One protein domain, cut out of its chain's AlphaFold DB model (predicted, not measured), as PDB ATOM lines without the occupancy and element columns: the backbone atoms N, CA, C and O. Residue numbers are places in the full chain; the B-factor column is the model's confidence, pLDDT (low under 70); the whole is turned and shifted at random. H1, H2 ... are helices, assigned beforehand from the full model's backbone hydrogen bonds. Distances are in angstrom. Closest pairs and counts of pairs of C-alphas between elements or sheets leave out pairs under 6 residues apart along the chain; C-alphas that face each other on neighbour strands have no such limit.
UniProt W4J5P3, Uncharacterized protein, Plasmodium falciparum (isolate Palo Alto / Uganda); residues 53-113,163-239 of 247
ATOM      1  N   GLU A  53     141.094 114.113 240.596       83.31
ATOM      2  CA  GLU A  53     141.127 114.861 239.341       83.31
ATOM      3  C   GLU A  53     142.511 114.777 238.685       83.31
ATOM      4  O   GLU A  53     142.612 114.450 237.499       83.31
ATOM      5  N   MET A  54     143.583 114.942 239.468       84.94
ATOM      6  CA  MET A  54     144.959 114.819 238.976       84.94
ATOM      7  C   MET A  54     145.253 113.408 238.450       84.94
ATOM      8  O   MET A  54     145.797 113.262 237.354       84.94
ATOM      9  N   LYS A  55     144.812 112.358 239.159       85.19
ATOM     10  CA  LYS A  55     144.961 110.966 238.695       85.19
ATOM     11  C   LYS A  55     144.276 110.718 237.353       85.19
ATOM     12  O   LYS A  55     144.844 110.051 236.490       85.19
ATOM     13  N   ARG A  56     143.073 111.268 237.144       86.56
ATOM     14  CA  ARG A  56     142.349 111.139 235.866       86.56
ATOM     15  C   ARG A  56     143.090 111.822 234.724       86.56
ATOM     16  O   ARG A  56     143.196 111.248 233.642       86.56
ATOM     17  N   VAL A  57     143.617 113.021 234.966       88.19
ATOM     18  CA  VAL A  57     144.390 113.773 233.973       88.19
ATOM     19  C   VAL A  57     145.679 113.028 233.620       88.19
ATOM     20  O   VAL A  57     145.949 112.816 232.438       88.19
ATOM     21  N   MET A  58     146.433 112.554 234.616       86.94
ATOM     22  CA  MET A  58     147.642 111.753 234.399       86.94
ATOM     23  C   MET A  58     147.356 110.479 233.598       86.94
ATOM     24  O   MET A  58     148.057 110.211 232.624       86.94
ATOM     25  N   GLN A  59     146.303 109.731 233.943       88.81
ATOM     26  CA  GLN A  59     145.924 108.524 233.206       88.81
ATOM     27  C   GLN A  59     145.579 108.844 231.746       88.81
ATOM     28  O   GLN A  59     146.087 108.199 230.837       88.81
ATOM     29  N   GLN A  60     144.803 109.903 231.500       94.50
ATOM     30  CA  GLN A  60     144.455 110.331 230.144       94.50
ATOM     31  C   GLN A  60     145.687 110.755 229.330       94.50
ATOM     32  O   GLN A  60     145.749 110.504 228.122       94.50
ATOM     33  N   PHE A  61     146.670 111.400 229.964       93.44
ATOM     34  CA  PHE A  61     147.951 111.690 229.325       93.44
ATOM     35  C   PHE A  61     148.712 110.406 229.006       93.44
ATOM     36  O   PHE A  61     149.183 110.271 227.877       93.44
ATOM     37  N   HIS A  62     148.802 109.461 229.945       93.50
ATOM     38  CA  HIS A  62     149.464 108.175 229.731       93.50
ATOM     39  C   HIS A  62     148.819 107.374 228.600       93.50
ATOM     40  O   HIS A  62     149.537 106.922 227.710       93.50
ATOM     41  N   ASP A  63     147.492 107.272 228.567       95.50
ATOM     42  CA  ASP A  63     146.756 106.542 227.532       95.50
ATOM     43  C   ASP A  63     147.004 107.162 226.148       95.50
ATOM     44  O   ASP A  63     147.409 106.477 225.207       95.50
ATOM     45  N   ARG A  64     146.864 108.492 226.029       94.25
ATOM     46  CA  ARG A  64     147.123 109.221 224.771       94.25
ATOM     47  C   ARG A  64     148.572 109.112 224.318       94.25
ATOM     48  O   ARG A  64     148.848 109.040 223.123       94.25
ATOM     49  N   THR A  65     149.499 109.159 225.264       92.12
ATOM     50  CA  THR A  65     150.934 109.073 224.989       92.12
ATOM     51  C   THR A  65     151.290 107.674 224.503       92.12
ATOM     52  O   THR A  65     151.956 107.536 223.481       92.12
ATOM     53  N   THR A  66     150.765 106.646 225.168       95.62
ATOM     54  CA  THR A  66     150.945 105.240 224.792       95.62
ATOM     55  C   THR A  66     150.409 104.974 223.389       95.62
ATOM     56  O   THR A  66     151.132 104.428 222.559       95.62
ATOM     57  N   GLN A  67     149.196 105.447 223.083       94.81
ATOM     58  CA  GLN A  67     148.609 105.310 221.751       94.81
ATOM     59  C   GLN A  67     149.486 105.964 220.670       94.81
ATOM     60  O   GLN A  67     149.796 105.344 219.656       94.81
ATOM     61  N   ARG A  68     149.945 107.202 220.894       95.69
ATOM     62  CA  ARG A  68     150.802 107.910 219.928       95.69
ATOM     63  C   ARG A  68     152.135 107.213 219.692       95.69
ATOM     64  O   ARG A  68     152.639 107.263 218.572       95.69
ATOM     65  N   PHE A  69     152.717 106.607 220.724       94.56
ATOM     66  CA  PHE A  69     153.954 105.846 220.573       94.56
ATOM     67  C   PHE A  69     153.739 104.582 219.744       94.56
ATOM     68  O   PHE A  69     154.517 104.342 218.828       94.56
ATOM     69  N   GLN A  70     152.649 103.847 219.978       95.75
ATOM     70  CA  GLN A  70     152.295 102.678 219.169       95.75
ATOM     71  C   GLN A  70     152.074 103.054 217.696       95.75
ATOM     72  O   GLN A  70     152.715 102.488 216.815       95.75
ATOM     73  N   GLU A  71     151.271 104.088 217.424       94.69
ATOM     74  CA  GLU A  71     151.047 104.595 216.060       94.69
ATOM     75  C   GLU A  71     152.348 105.090 215.397       94.69
ATOM     76  O   GLU A  71     152.552 104.961 214.186       94.69
ATOM     77  N   TYR A  72     153.254 105.700 216.167       93.81
ATOM     78  CA  TYR A  72     154.554 106.127 215.657       93.81
ATOM     79  C   TYR A  72     155.434 104.928 215.287       93.81
ATOM     80  O   TYR A  72     156.014 104.934 214.198       93.81
ATOM     81  N   ASP A  73     155.505 103.920 216.153       93.75
ATOM     82  CA  ASP A  73     156.310 102.716 215.947       93.75
ATOM     83  C   ASP A  73     155.806 101.891 214.762       93.75
ATOM     84  O   ASP A  73     156.614 101.469 213.934       93.75
ATOM     85  N   GLU A  74     154.491 101.737 214.604       96.50
ATOM     86  CA  GLU A  74     153.887 101.067 213.446       96.50
ATOM     87  C   GLU A  74     154.251 101.774 212.133       96.50
ATOM     88  O   GLU A  74     154.774 101.149 211.207       96.50
ATOM     89  N   ARG A  75     154.089 103.104 212.066       95.81
ATOM     90  CA  ARG A  75     154.497 103.889 210.884       95.81
ATOM     91  C   ARG A  75     155.997 103.808 210.627       95.81
ATOM     92  O   ARG A  75     156.436 103.858 209.476       95.81
ATOM     93  N   LEU A  76     156.807 103.750 211.682       93.81
ATOM     94  CA  LEU A  76     158.254 103.620 211.556       93.81
ATOM     95  C   LEU A  76     158.622 102.248 210.980       93.81
ATOM     96  O   LEU A  76     159.474 102.178 210.092       93.81
ATOM     97  N   GLN A  77     157.978 101.178 211.448       92.50
ATOM     98  CA  GLN A  77     158.164  99.824 210.928       92.50
ATOM     99  C   GLN A  77     157.725  99.716 209.464       92.50
ATOM    100  O   GLN A  77     158.505  99.237 208.640       92.50
ATOM    101  N   GLU A  78     156.550 100.242 209.112       95.38
ATOM    102  CA  GLU A  78     156.050 100.272 207.733       95.38
ATOM    103  C   GLU A  78     157.043 100.978 206.797       95.38
ATOM    104  O   GLU A  78     157.455 100.435 205.768       95.38
ATOM    105  N   ARG A  79     157.519 102.168 207.186       91.12
ATOM    106  CA  ARG A  79     158.506 102.920 206.395       91.12
ATOM    107  C   ARG A  79     159.820 102.164 206.241       91.12
ATOM    108  O   ARG A  79     160.396 102.183 205.155       91.12
ATOM    109  N   ARG A  80     160.295 101.489 207.293       94.00
ATOM    110  CA  ARG A  80     161.504 100.652 207.225       94.00
ATOM    111  C   ARG A  80     161.326  99.490 206.253       94.00
ATOM    112  O   ARG A  80     162.242  99.242 205.470       94.00
ATOM    113  N   GLN A  81     160.168  98.832 206.260       93.06
ATOM    114  CA  GLN A  81     159.872  97.742 205.333       93.06
ATOM    115  C   GLN A  81     159.860  98.236 203.880       93.06
ATOM    116  O   GLN A  81     160.573  97.686 203.047       93.06
ATOM    117  N   ILE A  82     159.179  99.353 203.597       94.12
ATOM    118  CA  ILE A  82     159.153  99.971 202.258       94.12
ATOM    119  C   ILE A  82     160.565 100.334 201.779       94.12
ATOM    120  O   ILE A  82     160.922 100.099 200.622       94.12
ATOM    121  N   CYS A  83     161.389 100.923 202.652       92.38
ATOM    122  CA  CYS A  83     162.773 101.257 202.321       92.38
ATOM    123  C   CYS A  83     163.608 100.009 202.013       92.38
ATOM    124  O   CYS A  83     164.387 100.035 201.058       92.38
ATOM    125  N   LYS A  84     163.436  98.930 202.787       95.56
ATOM    126  CA  LYS A  84     164.121  97.653 202.574       95.56
ATOM    127  C   LYS A  84     163.725  97.028 201.237       95.56
ATOM    128  O   LYS A  84     164.605  96.765 200.426       95.56
ATOM    129  N   ASP A  85     162.429  96.931 200.954       95.31
ATOM    130  CA  ASP A  85     161.915  96.355 199.705       95.31
ATOM    131  C   ASP A  85     162.382  97.154 198.476       95.31
ATOM    132  O   ASP A  85     162.747  96.592 197.439       95.31
ATOM    133  N   LYS A  86     162.423  98.490 198.587       92.56
ATOM    134  CA  LYS A  86     162.964  99.358 197.534       92.56
ATOM    135  C   LYS A  86     164.461  99.122 197.326       92.56
ATOM    136  O   LYS A  86     164.897  99.058 196.179       92.56
ATOM    137  N   CYS A  87     165.234  99.003 198.405       93.00
ATOM    138  CA  CYS A  87     166.668  98.733 198.339       93.00
ATOM    139  C   CYS A  87     166.946  97.373 197.684       93.00
ATOM    140  O   CYS A  87     167.696  97.313 196.712       93.00
ATOM    141  N   ASP A  88     166.263  96.315 198.132       95.19
ATOM    142  CA  ASP A  88     166.403  94.961 197.587       95.19
ATOM    143  C   ASP A  88     166.069  94.930 196.087       95.19
ATOM    144  O   ASP A  88     166.789  94.319 195.294       95.19
ATOM    145  N   LYS A  89     165.034  95.668 195.661       96.12
ATOM    146  CA  LYS A  89     164.677  95.814 194.244       96.12
ATOM    147  C   LYS A  89     165.765  96.512 193.423       96.12
ATOM    148  O   LYS A  89     166.046  96.080 192.306       96.12
ATOM    149  N   GLU A  90     166.358  97.596 193.925       94.62
ATOM    150  CA  GLU A  90     167.446  98.286 193.216       94.62
ATOM    151  C   GLU A  90     168.727  97.439 193.183       94.62
ATOM    152  O   GLU A  90     169.370  97.358 192.138       94.62
ATOM    153  N   ILE A  91     169.048  96.716 194.261       94.88
ATOM    154  CA  ILE A  91     170.169  95.766 194.299       94.88
ATOM    155  C   ILE A  91     169.974  94.660 193.254       94.88
ATOM    156  O   ILE A  91     170.891  94.383 192.485       94.88
ATOM    157  N   GLN A  92     168.778  94.068 193.158       92.12
ATOM    158  CA  GLN A  92     168.485  93.061 192.131       92.12
ATOM    159  C   GLN A  92     168.670  93.609 190.710       92.12
ATOM    160  O   GLN A  92     169.234  92.921 189.859       92.12
ATOM    161  N   LYS A  93     168.248  94.854 190.443       93.12
ATOM    162  CA  LYS A  93     168.481  95.503 189.142       93.12
ATOM    163  C   LYS A  93     169.967  95.699 188.854       93.12
ATOM    164  O   LYS A  93     170.384  95.441 187.729       93.12
ATOM    165  N   ILE A  94     170.748  96.144 189.841       91.94
ATOM    166  CA  ILE A  94     172.198  96.338 189.699       91.94
ATOM    167  C   ILE A  94     172.877  94.999 189.402       91.94
ATOM    168  O   ILE A  94     173.614  94.910 188.431       91.94
ATOM    169  N   ILE A  95     172.552  93.937 190.146       93.62
ATOM    170  CA  ILE A  95     173.114  92.594 189.919       93.62
ATOM    171  C   ILE A  95     172.780  92.076 188.513       93.62
ATOM    172  O   ILE A  95     173.651  91.538 187.829       93.62
ATOM    173  N   LEU A  96     171.530  92.227 188.061       94.31
ATOM    174  CA  LEU A  96     171.128  91.811 186.713       94.31
ATOM    175  C   LEU A  96     171.847  92.620 185.627       94.31
ATOM    176  O   LEU A  96     172.260  92.050 184.616       94.31
ATOM    177  N   LYS A  97     172.011  93.929 185.843       92.44
ATOM    178  CA  LYS A  97     172.735  94.818 184.935       92.44
ATOM    179  C   LYS A  97     174.217  94.434 184.849       92.44
ATOM    180  O   LYS A  97     174.695  94.208 183.742       92.44
ATOM    181  N   ASP A  98     174.895  94.265 185.982       92.19
ATOM    182  CA  ASP A  98     176.296  93.828 186.047       92.19
ATOM    183  C   ASP A  98     176.494  92.473 185.361       92.19
ATOM    184  O   ASP A  98     177.477  92.266 184.649       92.19
ATOM    185  N   LYS A  99     175.551  91.537 185.535       92.62
ATOM    186  CA  LYS A  99     175.627  90.221 184.891       92.62
ATOM    187  C   LYS A  99     175.552  90.325 183.365       92.62
ATOM    188  O   LYS A  99     176.355  89.690 182.686       92.62
ATOM    189  N   LEU A 100     174.640  91.140 182.831       88.25
ATOM    190  CA  LEU A 100     174.539  91.394 181.388       88.25
ATOM    191  C   LEU A 100     175.773  92.117 180.843       88.25
ATOM    192  O   LEU A 100     176.283  91.736 179.794       88.25
ATOM    193  N   GLU A 101     176.270  93.137 181.547       85.69
ATOM    194  CA  GLU A 101     177.483  93.862 181.152       85.69
ATOM    195  C   GLU A 101     178.705  92.939 181.137       85.69
ATOM    196  O   GLU A 101     179.492  92.978 180.191       85.69
ATOM    197  N   LYS A 102     178.827  92.044 182.125       93.12
ATOM    198  CA  LYS A 102     179.892  91.039 182.181       93.12
ATOM    199  C   LYS A 102     179.799  90.023 181.043       93.12
ATOM    200  O   LYS A 102     180.814  89.750 180.409       93.12
ATOM    201  N   GLU A 103     178.613  89.483 180.758       86.81
ATOM    202  CA  GLU A 103     178.409  88.557 179.630       86.81
ATOM    203  C   GLU A 103     178.687  89.229 178.277       86.81
ATOM    204  O   GLU A 103     179.272  88.623 177.380       86.81
ATOM    205  N   LEU A 104     178.296  90.495 178.126       88.56
ATOM    206  CA  LEU A 104     178.554  91.276 176.923       88.56
ATOM    207  C   LEU A 104     180.059  91.530 176.749       88.56
ATOM    208  O   LEU A 104     180.592  91.291 175.666       88.56
ATOM    209  N   MET A 105     180.755  91.936 177.812       83.75
ATOM    210  CA  MET A 105     182.202  92.164 177.802       83.75
ATOM    211  C   MET A 105     182.989  90.888 177.478       83.75
ATOM    212  O   MET A 105     183.869  90.931 176.623       83.75
ATOM    213  N   ASP A 106     182.633  89.752 178.079       82.62
ATOM    214  CA  ASP A 106     183.273  88.454 177.821       82.62
ATOM    215  C   ASP A 106     183.140  88.027 176.346       82.62
ATOM    216  O   ASP A 106     184.110  87.601 175.707       82.62
ATOM    217  N   LYS A 107     181.962  88.248 175.743       80.38
ATOM    218  CA  LYS A 107     181.762  88.027 174.303       80.38
ATOM    219  C   LYS A 107     182.590  88.978 173.441       80.38
ATOM    220  O   LYS A 107     183.158  88.531 172.446       80.38
ATOM    221  N   PHE A 108     182.693  90.257 173.808       78.06
ATOM    222  CA  PHE A 108     183.551  91.215 173.099       78.06
ATOM    223  C   PHE A 108     185.037  90.832 173.187       78.06
ATOM    224  O   PHE A 108     185.729  90.887 172.169       78.06
ATOM    225  N   SER A 109     185.518  90.384 174.349       73.62
ATOM    226  CA  SER A 109     186.892  89.901 174.529       73.62
ATOM    227  C   SER A 109     187.171  88.639 173.710       73.62
ATOM    228  O   SER A 109     188.185  88.573 173.020       73.62
ATOM    229  N   THR A 110     186.242  87.679 173.701       71.44
ATOM    230  CA  THR A 110     186.360  86.450 172.897       71.44
ATOM    231  C   THR A 110     186.412  86.758 171.395       71.44
ATOM    232  O   THR A 110     187.235  86.201 170.664       71.44
ATOM    233  N   LEU A 111     185.577  87.693 170.926       64.56
ATOM    234  CA  LEU A 111     185.580  88.160 169.536       64.56
ATOM    235  C   LEU A 111     186.886  88.881 169.165       64.56
ATOM    236  O   LEU A 111     187.382  88.687 168.057       64.56
ATOM    237  N   GLN A 112     187.474  89.664 170.077       55.62
ATOM    238  CA  GLN A 112     188.776  90.303 169.854       55.62
ATOM    239  C   GLN A 112     189.922  89.288 169.785       55.62
ATOM    240  O   GLN A 112     190.777  89.416 168.916       55.62
ATOM    241  N   THR A 113     189.933  88.243 170.617       53.59
ATOM    242  CA  THR A 113     190.974  87.195 170.553       53.59
ATOM    243  C   THR A 113     190.913  86.327 169.290       53.59
ATOM    244  O   THR A 113     191.907  85.696 168.939       53.59
ATOM    245  N   ALA A 163     173.946  93.557 165.565       61.34
ATOM    246  CA  ALA A 163     174.557  94.150 166.752       61.34
ATOM    247  C   ALA A 163     174.683  95.677 166.631       61.34
ATOM    248  O   ALA A 163     174.281  96.398 167.544       61.34
ATOM    249  N   VAL A 164     175.158  96.177 165.484       70.31
ATOM    250  CA  VAL A 164     175.256  97.620 165.213       70.31
ATOM    251  C   VAL A 164     173.874  98.268 165.239       70.31
ATOM    252  O   VAL A 164     173.697  99.273 165.921       70.31
ATOM    253  N   LYS A 165     172.876  97.660 164.584       76.44
ATOM    254  CA  LYS A 165     171.495  98.163 164.583       76.44
ATOM    255  C   LYS A 165     170.909  98.246 165.997       76.44
ATOM    256  O   LYS A 165     170.316  99.254 166.369       76.44
ATOM    257  N   SER A 166     171.134  97.214 166.809       73.31
ATOM    258  CA  SER A 166     170.653  97.181 168.196       73.31
ATOM    259  C   SER A 166     171.298  98.277 169.055       73.31
ATOM    260  O   SER A 166     170.615  98.934 169.841       73.31
ATOM    261  N   ALA A 167     172.602  98.518 168.882       70.75
ATOM    262  CA  ALA A 167     173.317  99.581 169.585       70.75
ATOM    263  C   ALA A 167     172.858 100.984 169.147       70.75
ATOM    264  O   ALA A 167     172.661 101.857 169.996       70.75
ATOM    265  N   THR A 168     172.638 101.204 167.846       80.62
ATOM    266  CA  THR A 168     172.148 102.490 167.331       80.62
ATOM    267  C   THR A 168     170.727 102.790 167.796       80.62
ATOM    268  O   THR A 168     170.458 103.916 168.209       80.62
ATOM    269  N   ASP A 169     169.837 101.794 167.809       81.62
ATOM    270  CA  ASP A 169     168.449 101.967 168.254       81.62
ATOM    271  C   ASP A 169     168.385 102.331 169.748       81.62
ATOM    272  O   ASP A 169     167.639 103.229 170.154       81.62
ATOM    273  N   LEU A 170     169.225 101.692 170.572       83.44
ATOM    274  CA  LEU A 170     169.352 102.008 171.996       83.44
ATOM    275  C   LEU A 170     169.908 103.426 172.218       83.44
ATOM    276  O   LEU A 170     169.374 104.176 173.039       83.44
ATOM    277  N   GLY A 171     170.940 103.812 171.461       79.06
ATOM    278  CA  GLY A 171     171.524 105.153 171.508       79.06
ATOM    279  C   GLY A 171     170.527 106.248 171.122       79.06
ATOM    280  O   GLY A 171     170.391 107.235 171.845       79.06
ATOM    281  N   ILE A 172     169.766 106.043 170.041       89.38
ATOM    282  CA  ILE A 172     168.712 106.967 169.594       89.38
ATOM    283  C   ILE A 172     167.641 107.120 170.675       89.38
ATOM    284  O   ILE A 172     167.263 108.240 171.017       89.38
ATOM    285  N   LYS A 173     167.187 106.011 171.272       88.25
ATOM    286  CA  LYS A 173     166.173 106.040 172.330       88.25
ATOM    287  C   LYS A 173     166.636 106.841 173.551       88.25
ATOM    288  O   LYS A 173     165.883 107.676 174.050       88.25
ATOM    289  N   MET A 174     167.868 106.616 174.015       86.31
ATOM    290  CA  MET A 174     168.432 107.366 175.144       86.31
ATOM    291  C   MET A 174     168.640 108.846 174.805       86.31
ATOM    292  O   MET A 174     168.337 109.715 175.625       86.31
ATOM    293  N   GLY A 175     169.107 109.147 173.591       87.69
ATOM    294  CA  GLY A 175     169.285 110.518 173.116       87.69
ATOM    295  C   GLY A 175     167.971 111.295 173.067       87.69
ATOM    296  O   GLY A 175     167.890 112.407 173.590       87.69
ATOM    297  N   MET A 176     166.912 110.683 172.532       92.06
ATOM    298  CA  MET A 176     165.569 111.268 172.505       92.06
ATOM    299  C   MET A 176     165.014 111.499 173.914       92.06
ATOM    300  O   MET A 176     164.532 112.590 174.210       92.06
ATOM    301  N   GLN A 177     165.122 110.511 174.810       91.00
ATOM    302  CA  GLN A 177     164.673 110.663 176.199       91.00
ATOM    303  C   GLN A 177     165.401 111.802 176.919       91.00
ATOM    304  O   GLN A 177     164.776 112.582 177.638       91.00
ATOM    305  N   THR A 178     166.707 111.934 176.685       90.06
ATOM    306  CA  THR A 178     167.519 113.018 177.248       90.06
ATOM    307  C   THR A 178     167.073 114.379 176.709       90.06
ATOM    308  O   THR A 178     166.877 115.310 177.488       90.06
ATOM    309  N   ALA A 179     166.845 114.498 175.398       88.25
ATOM    310  CA  ALA A 179     166.362 115.730 174.778       88.25
ATOM    311  C   ALA A 179     164.980 116.149 175.316       88.25
ATOM    312  O   ALA A 179     164.800 117.303 175.702       88.25
ATOM    313  N   ILE A 180     164.040 115.204 175.433       90.94
ATOM    314  CA  ILE A 180     162.711 115.440 176.021       90.94
ATOM    315  C   ILE A 180     162.838 115.905 177.476       90.94
ATOM    316  O   ILE A 180     162.195 116.876 177.872       90.94
ATOM    317  N   SER A 181     163.670 115.235 178.279       89.56
ATOM    318  CA  SER A 181     163.876 115.593 179.687       89.56
ATOM    319  C   SER A 181     164.448 117.003 179.839       89.56
ATOM    320  O   SER A 181     163.975 117.769 180.675       89.56
ATOM    321  N   ASN A 182     165.429 117.368 179.012       88.44
ATOM    322  CA  ASN A 182     166.028 118.701 179.030       88.44
ATOM    323  C   ASN A 182     165.021 119.781 178.621       88.44
ATOM    324  O   ASN A 182     164.969 120.828 179.259       88.44
ATOM    325  N   LEU A 183     164.185 119.516 177.612       87.69
ATOM    326  CA  LEU A 183     163.122 120.435 177.202       87.69
ATOM    327  C   LEU A 183     162.067 120.614 178.296       87.69
ATOM    328  O   LEU A 183     161.698 121.739 178.611       87.69
ATOM    329  N   LYS A 184     161.627 119.531 178.943       86.62
ATOM    330  CA  LYS A 184     160.702 119.613 180.087       86.62
ATOM    331  C   LYS A 184     161.314 120.345 181.285       86.62
ATOM    332  O   LYS A 184     160.593 121.004 182.027       86.62
ATOM    333  N   GLY A 185     162.630 120.221 181.468       82.31
ATOM    334  CA  GLY A 185     163.393 120.890 182.518       82.31
ATOM    335  C   GLY A 185     163.673 122.374 182.261       82.31
ATOM    336  O   GLY A 185     164.119 123.059 183.183       82.31
ATOM    337  N   LEU A 186     163.413 122.895 181.054       83.06
ATOM    338  CA  LEU A 186     163.490 124.334 180.798       83.06
ATOM    339  C   LEU A 186     162.454 125.051 181.664       83.06
ATOM    340  O   LEU A 186     161.268 124.714 181.662       83.06
ATOM    341  N   TRP A 187     162.922 126.036 182.428       75.44
ATOM    342  CA  TRP A 187     162.125 126.688 183.461       75.44
ATOM    343  C   TRP A 187     160.852 127.293 182.864       75.44
ATOM    344  O   TRP A 187     160.895 128.149 181.986       75.44
ATOM    345  N   GLY A 188     159.706 126.796 183.330       74.56
ATOM    346  CA  GLY A 188     158.385 127.221 182.874       74.56
ATOM    347  C   GLY A 188     157.963 126.726 181.483       74.56
ATOM    348  O   GLY A 188     156.830 126.989 181.099       74.56
ATOM    349  N   LEU A 189     158.808 126.024 180.714       81.94
ATOM    350  CA  LEU A 189     158.403 125.525 179.390       81.94
ATOM    351  C   LEU A 189     157.368 124.405 179.530       81.94
ATOM    352  O   LEU A 189     156.341 124.429 178.859       81.94
ATOM    353  N   GLY A 190     157.597 123.467 180.452       79.00
ATOM    354  CA  GLY A 190     156.656 122.378 180.730       79.00
ATOM    355  C   GLY A 190     155.332 122.820 181.369       79.00
ATOM    356  O   GLY A 190     154.395 122.031 181.394       79.00
ATOM    357  N   SER A 191     155.240 124.052 181.887       79.88
ATOM    358  CA  SER A 191     153.972 124.641 182.349       79.88
ATOM    359  C   SER A 191     153.259 125.449 181.264       79.88
ATOM    360  O   SER A 191     152.081 125.759 181.417       79.88
ATOM    361  N   LEU A 192     153.966 125.800 180.186       82.25
ATOM    362  CA  LEU A 192     153.450 126.578 179.062       82.25
ATOM    363  C   LEU A 192     152.977 125.687 177.909       82.25
ATOM    364  O   LEU A 192     152.011 126.017 177.229       82.25
ATOM    365  N   ILE A 193     153.678 124.576 177.683       84.44
ATOM    366  CA  ILE A 193     153.398 123.612 176.623       84.44
ATOM    367  C   ILE A 193     153.205 122.239 177.245       84.44
ATOM    368  O   ILE A 193     154.019 121.788 178.054       84.44
ATOM    369  N   ASP A 194     152.144 121.556 176.819       84.69
ATOM    370  CA  ASP A 194     151.860 120.198 177.257       84.69
ATOM    371  C   ASP A 194     153.036 119.263 176.970       84.69
ATOM    372  O   ASP A 194     153.600 119.228 175.873       84.69
ATOM    373  N   ALA A 195     153.351 118.417 177.950       84.19
ATOM    374  CA  ALA A 195     154.427 117.434 177.856       84.19
ATOM    375  C   ALA A 195     154.329 116.538 176.606       84.19
ATOM    376  O   ALA A 195     155.362 116.107 176.094       84.19
ATOM    377  N   LYS A 196     153.110 116.294 176.103       88.44
ATOM    378  CA  LYS A 196     152.852 115.520 174.881       88.44
ATOM    379  C   LYS A 196     153.388 116.201 173.624       88.44
ATOM    380  O   LYS A 196     153.978 115.533 172.791       88.44
ATOM    381  N   VAL A 197     153.259 117.524 173.519       88.06
ATOM    382  CA  VAL A 197     153.751 118.286 172.360       88.06
ATOM    383  C   VAL A 197     155.278 118.213 172.284       88.06
ATOM    384  O   VAL A 197     155.847 118.073 171.206       88.06
ATOM    385  N   ILE A 198     155.956 118.238 173.438       88.25
ATOM    386  CA  ILE A 198     157.415 118.070 173.520       88.25
ATOM    387  C   ILE A 198     157.830 116.644 173.115       88.25
ATOM    388  O   ILE A 198     158.839 116.465 172.433       88.25
ATOM    389  N   GLU A 199     157.064 115.631 173.529       89.69
ATOM    390  CA  GLU A 199     157.308 114.228 173.168       89.69
ATOM    391  C   GLU A 199     157.075 113.950 171.678       89.69
ATOM    392  O   GLU A 199     157.857 113.217 171.081       89.69
ATOM    393  N   GLU A 200     156.049 114.551 171.073       91.19
ATOM    394  CA  GLU A 200     155.763 114.436 169.637       91.19
ATOM    395  C   GLU A 200     156.777 115.198 168.781       91.19
ATOM    396  O   GLU A 200     157.136 114.745 167.692       91.19
ATOM    397  N   PHE A 201     157.267 116.339 169.274       91.19
ATOM    398  CA  PHE A 201     158.287 117.110 168.579       91.19
ATOM    399  C   PHE A 201     159.613 116.350 168.506       91.19
ATOM    400  O   PHE A 201     160.225 116.316 167.443       91.19
ATOM    401  N   VAL A 202     160.088 115.738 169.595       91.50
ATOM    402  CA  VAL A 202     161.401 115.068 169.604       91.50
ATOM    403  C   VAL A 202     161.319 113.718 168.887       91.50
ATOM    404  O   VAL A 202     160.694 112.773 169.354       91.50
ATOM    405  N   THR A 203     162.039 113.591 167.778       91.75
ATOM    406  CA  THR A 203     162.104 112.391 166.935       91.75
ATOM    407  C   THR A 203     163.549 111.949 166.715       91.75
ATOM    408  O   THR A 203     164.497 112.692 166.974       91.75
ATOM    409  N   SER A 204     163.739 110.743 166.171       85.38
ATOM    410  CA  SER A 204     165.064 110.191 165.850       85.38
ATOM    411  C   SER A 204     165.853 111.021 164.827       85.38
ATOM    412  O   SER A 204     167.062 110.842 164.699       85.38
ATOM    413  N   THR A 205     165.202 111.941 164.113       86.31
ATOM    414  CA  THR A 205     165.825 112.752 163.060       86.31
ATOM    415  C   THR A 205     166.178 114.168 163.508       86.31
ATOM    416  O   THR A 205     167.033 114.793 162.875       86.31
ATOM    417  N   ASN A 206     165.565 114.683 164.580       87.75
ATOM    418  CA  ASN A 206     165.749 116.068 165.024       87.75
ATOM    419  C   ASN A 206     166.381 116.218 166.414       87.75
ATOM    420  O   ASN A 206     166.900 117.290 166.711       87.75
ATOM    421  N   TYR A 207     166.436 115.166 167.239       85.56
ATOM    422  CA  TYR A 207     166.974 115.271 168.603       85.56
ATOM    423  C   TYR A 207     168.458 115.694 168.654       85.56
ATOM    424  O   TYR A 207     168.915 116.228 169.661       85.56
ATOM    425  N   LEU A 208     169.206 115.489 167.561       86.69
ATOM    426  CA  LEU A 208     170.594 115.951 167.389       86.69
ATOM    427  C   LEU A 208     170.703 117.300 166.659       86.69
ATOM    428  O   LEU A 208     171.777 117.903 166.612       86.69
ATOM    429  N   LYS A 209     169.610 117.788 166.068       89.31
ATOM    430  CA  LYS A 209     169.584 119.026 165.291       89.31
ATOM    431  C   LYS A 209     169.287 120.197 166.212       89.31
ATOM    432  O   LYS A 209     168.144 120.584 166.431       89.31
ATOM    433  N   LYS A 210     170.362 120.808 166.710       87.44
ATOM    434  CA  LYS A 210     170.302 121.975 167.603       87.44
ATOM    435  C   LYS A 210     169.353 123.071 167.101       87.44
ATOM    436  O   LYS A 210     168.588 123.606 167.895       87.44
ATOM    437  N   MET A 211     169.406 123.407 165.810       88.25
ATOM    438  CA  MET A 211     168.591 124.493 165.252       88.25
ATOM    439  C   MET A 211     167.094 124.189 165.281       88.25
ATOM    440  O   MET A 211     166.320 125.089 165.580       88.25
ATOM    441  N   ASP A 212     166.689 122.938 165.055       89.25
ATOM    442  CA  ASP A 212     165.276 122.550 165.099       89.25
ATOM    443  C   ASP A 212     164.719 122.746 166.514       89.25
ATOM    444  O   ASP A 212     163.656 123.335 166.695       89.25
ATOM    445  N   ILE A 213     165.485 122.335 167.528       88.75
ATOM    446  CA  ILE A 213     165.124 122.503 168.941       88.75
ATOM    447  C   ILE A 213     165.045 123.991 169.316       88.75
ATOM    448  O   ILE A 213     164.103 124.413 169.983       88.75
ATOM    449  N   VAL A 214     166.015 124.800 168.879       87.81
ATOM    450  CA  VAL A 214     166.020 126.252 169.130       87.81
ATOM    451  C   VAL A 214     164.811 126.925 168.481       87.81
ATOM    452  O   VAL A 214     164.146 127.730 169.130       87.81
ATOM    453  N   ASN A 215     164.500 126.573 167.234       89.12
ATOM    454  CA  ASN A 215     163.361 127.130 166.510       89.12
ATOM    455  C   ASN A 215     162.038 126.769 167.188       89.12
ATOM    456  O   ASN A 215     161.203 127.647 167.373       89.12
ATOM    457  N   PHE A 216     161.886 125.524 167.646       89.75
ATOM    458  CA  PHE A 216     160.715 125.086 168.404       89.75
ATOM    459  C   PHE A 216     160.505 125.911 169.682       89.75
ATOM    460  O   PHE A 216     159.409 126.405 169.938       89.75
ATOM    461  N   VAL A 217     161.565 126.127 170.468       88.25
ATOM    462  CA  VAL A 217     161.498 126.940 171.697       88.25
ATOM    463  C   VAL A 217     161.203 128.413 171.380       88.25
ATOM    464  O   VAL A 217     160.469 129.081 172.112       88.25
ATOM    465  N   GLN A 218     161.743 128.938 170.281       86.19
ATOM    466  CA  GLN A 218     161.484 130.310 169.848       86.19
ATOM    467  C   GLN A 218     160.041 130.497 169.356       86.19
ATOM    468  O   GLN A 218     159.413 131.511 169.659       86.19
ATOM    469  N   GLU A 219     159.497 129.527 168.629       86.88
ATOM    470  CA  GLU A 219     158.106 129.527 168.176       86.88
ATOM    471  C   GLU A 219     157.140 129.407 169.356       86.88
ATOM    472  O   GLU A 219     156.190 130.184 169.452       86.88
ATOM    473  N   ALA A 220     157.435 128.524 170.313       85.62
ATOM    474  CA  ALA A 220     156.731 128.427 171.588       85.62
ATOM    475  C   ALA A 220     156.651 129.783 172.300       85.62
ATOM    476  O   ALA A 220     155.581 130.213 172.728       85.62
ATOM    477  N   LYS A 221     157.774 130.503 172.372       82.50
ATOM    478  CA  LYS A 221     157.823 131.850 172.945       82.50
ATOM    479  C   LYS A 221     156.955 132.834 172.159       82.50
ATOM    480  O   LYS A 221     156.137 133.532 172.749       82.50
ATOM    481  N   ASN A 222     157.120 132.894 170.841       82.94
ATOM    482  CA  ASN A 222     156.402 133.853 170.002       82.94
ATOM    483  C   ASN A 222     154.884 133.612 170.014       82.94
ATOM    484  O   ASN A 222     154.112 134.563 169.973       82.94
ATOM    485  N   THR A 223     154.445 132.358 170.079       83.44
ATOM    486  CA  THR A 223     153.020 131.998 170.070       83.44
ATOM    487  C   THR A 223     152.370 132.152 171.443       83.44
ATOM    488  O   THR A 223     151.267 132.688 171.540       83.44
ATOM    489  N   MET A 224     153.050 131.719 172.508       81.00
ATOM    490  CA  MET A 224     152.448 131.610 173.840       81.00
ATOM    491  C   MET A 224     152.696 132.815 174.751       81.00
ATOM    492  O   MET A 224     151.951 132.972 175.717       81.00
ATOM    493  N   CYS A 225     153.711 133.639 174.467       80.31
ATOM    494  CA  CYS A 225     154.101 134.790 175.294       80.31
ATOM    495  C   CYS A 225     153.785 136.160 174.659       80.31
ATOM    496  O   CYS A 225     154.137 137.189 175.236       80.31
ATOM    497  N   SER A 226     153.161 136.199 173.477       75.44
ATOM    498  CA  SER A 226     152.794 137.453 172.796       75.44
ATOM    499  C   SER A 226     151.437 137.994 173.265       75.44
ATOM    500  O   SER A 226     150.598 137.258 173.787       75.44
ATOM    501  N   ASP A 227     151.222 139.301 173.083       65.38
ATOM    502  CA  ASP A 227     149.966 140.019 173.377       65.38
ATOM    503  C   ASP A 227     149.463 139.914 174.832       65.38
ATOM    504  O   ASP A 227     148.262 139.919 175.101       65.38
ATOM    505  N   GLY A 228     150.380 139.797 175.800       62.09
ATOM    506  CA  GLY A 228     150.049 139.730 177.230       62.09
ATOM    507  C   GLY A 228     149.465 138.389 177.692       62.09
ATOM    508  O   GLY A 228     149.147 138.232 178.874       62.09
ATOM    509  N   LYS A 229     149.356 137.394 176.800       63.34
ATOM    510  CA  LYS A 229     149.000 136.020 177.172       63.34
ATOM    511  C   LYS A 229     150.135 135.400 177.982       63.34
ATOM    512  O   LYS A 229     151.306 135.589 177.671       63.34
ATOM    513  N   ASN A 230     149.775 134.669 179.040       66.75
ATOM    514  CA  ASN A 230     150.721 133.947 179.898       66.75
ATOM    515  C   ASN A 230     151.857 134.813 180.483       66.75
ATOM    516  O   ASN A 230     152.906 134.285 180.836       66.75
ATOM    517  N   ALA A 231     151.650 136.127 180.645       64.12
ATOM    518  CA  ALA A 231     152.662 137.051 181.172       64.12
ATOM    519  C   ALA A 231     153.161 136.684 182.588       64.12
ATOM    520  O   ALA A 231     154.268 137.055 182.972       64.12
ATOM    521  N   SER A 232     152.362 135.933 183.355       68.25
ATOM    522  CA  SER A 232     152.722 135.391 184.671       68.25
ATOM    523  C   SER A 232     153.494 134.064 184.620       68.25
ATOM    524  O   SER A 232     153.995 133.621 185.653       68.25
ATOM    525  N   GLN A 233     153.597 133.410 183.457       75.12
ATOM    526  CA  GLN A 233     154.349 132.166 183.306       75.12
ATOM    527  C   GLN A 233     155.852 132.457 183.290       75.12
ATOM    528  O   GLN A 233     156.336 133.312 182.546       75.12
ATOM    529  N   LEU A 234     156.602 131.689 184.087       77.06
ATOM    530  CA  LEU A 234     158.050 131.844 184.287       77.06
ATOM    531  C   LEU A 234     158.840 131.890 182.969       77.06
ATOM    532  O   LEU A 234     159.735 132.721 182.819       77.06
ATOM    533  N   PHE A 235     158.450 131.059 181.998       81.38
ATOM    534  CA  PHE A 235     159.086 130.991 180.680       81.38
ATOM    535  C   PHE A 235     158.970 132.300 179.885       81.38
ATOM    536  O   PHE A 235     159.915 132.710 179.214       81.38
ATOM    537  N   CYS A 236     157.826 132.983 179.984       75.94
ATOM    538  CA  CYS A 236     157.583 134.250 179.297       75.94
ATOM    539  C   CYS A 236     158.233 135.440 180.026       75.94
ATOM    540  O   CYS A 236     158.656 136.401 179.385       75.94
ATOM    541  N   TYR A 237     158.370 135.358 181.354       68.88
ATOM    542  CA  TYR A 237     158.913 136.427 182.196       68.88
ATOM    543  C   TYR A 237     160.443 136.573 182.092       68.88
ATOM    544  O   TYR A 237     160.971 137.686 182.029       68.88
ATOM    545  N   GLN A 238     161.179 135.458 182.025       60.66
ATOM    546  CA  GLN A 238     162.649 135.454 182.131       60.66
ATOM    547  C   GLN A 238     163.396 136.137 180.971       60.66
ATOM    548  O   GLN A 238     164.582 136.429 181.105       60.66
ATOM    549  N   HIS A 239     162.727 136.468 179.862       50.16
ATOM    550  CA  HIS A 239     163.359 137.166 178.738       50.16
ATOM    551  C   HIS A 239     163.074 138.671 178.652       50.16
ATOM    552  O   HIS A 239     163.677 139.330 177.804       50.16
TER     553      HIS A 239
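What this domain is: This is residues 53 to 113 and 163 to 239 of the 247 residues of an uncharacterized protein of Plasmodium falciparum (isolate Palo Alto / Uganda) (UniProt W4J5P3). What shape does the printed part have? One very long helix, H1, sticks out free as an arm, and after the cut H2 leads into a small body of shorter helices; H1 and H2 spread from the cut like the two arms of a V whose corner is not printed. In the body H4 packs on residues 180 to 184 of H2, and the short H3 and H6 lie with H5 at the end away from the cut. What is it made of, and how large is it? The printed part has 138 residues, with six named helices, H1 to H6 in that order, and no named strand: the class is all helix. It is extended, with a radius of gyration of the C-alphas of 27.4 A, and its flat outline spans 79 by 66 by 20 A.

How they stand to each other: What does the first helix meet? H1, residues 53 to 113, touches no helix and stands free over its whole length. What meets H2, residues 163 to 185? H3, residues 189 to 192, only just touches it and only at the corner, with 3 pairs of C-alphas within 8 A, the closest those of Lys 184 and Gly 190 at 4.9 A. H4, residues 195 to 201, touches residues 180 to 184 of H2 alone, at a steep tilt of 48 degrees, opposite ways; the closest C-alphas, of Ile 180 and Glu 199, are 6.2 A apart. How do the last two helices sit? H5, residues 210 to 224, is apart from H2 and only just touches H6, residues 234 to 237, with 3 pairs of C-alphas within 8 A, the closest those of Lys 221 and Cys 236 at 6.8 A. H3 and H6 are close but not clearly touching, their closest C-alphas, of Leu 189 and Phe 235, being 5.7 A apart. What do the backbones show? Every O i to N i+4 pair is within hydrogen-bond range in H1, H2, H4 and H5, while H3 and H6 are too short for such a pair.

Where its parts are: Where does H1 run? It goes from C-alpha 53 at (141.127, 114.861, 239.341) to C-alpha 113 at (190.974, 87.195, 170.553), 89.3 A. How long are the others? H2 measures 33.0 A, H5 21.2 A, H4 10.1 A, and H3 and H6 5.1 A each; H6 ends with C-alpha 237 at (158.913, 136.427, 182.196).

The domain as a whole: Where is the cut? Residues 114 to 162 are not printed, and C-alphas 113 and 163 are 18.2 A apart across it. Is any link long? Of the links that are printed whole, H2 to H3 and H3 to H4 are tight, H4 to H5 and H5 to H6 short. Where is confidence low? The pLDDT is under 70 at residues 111 to 113, 163, 227 to 232 and 237 to 239.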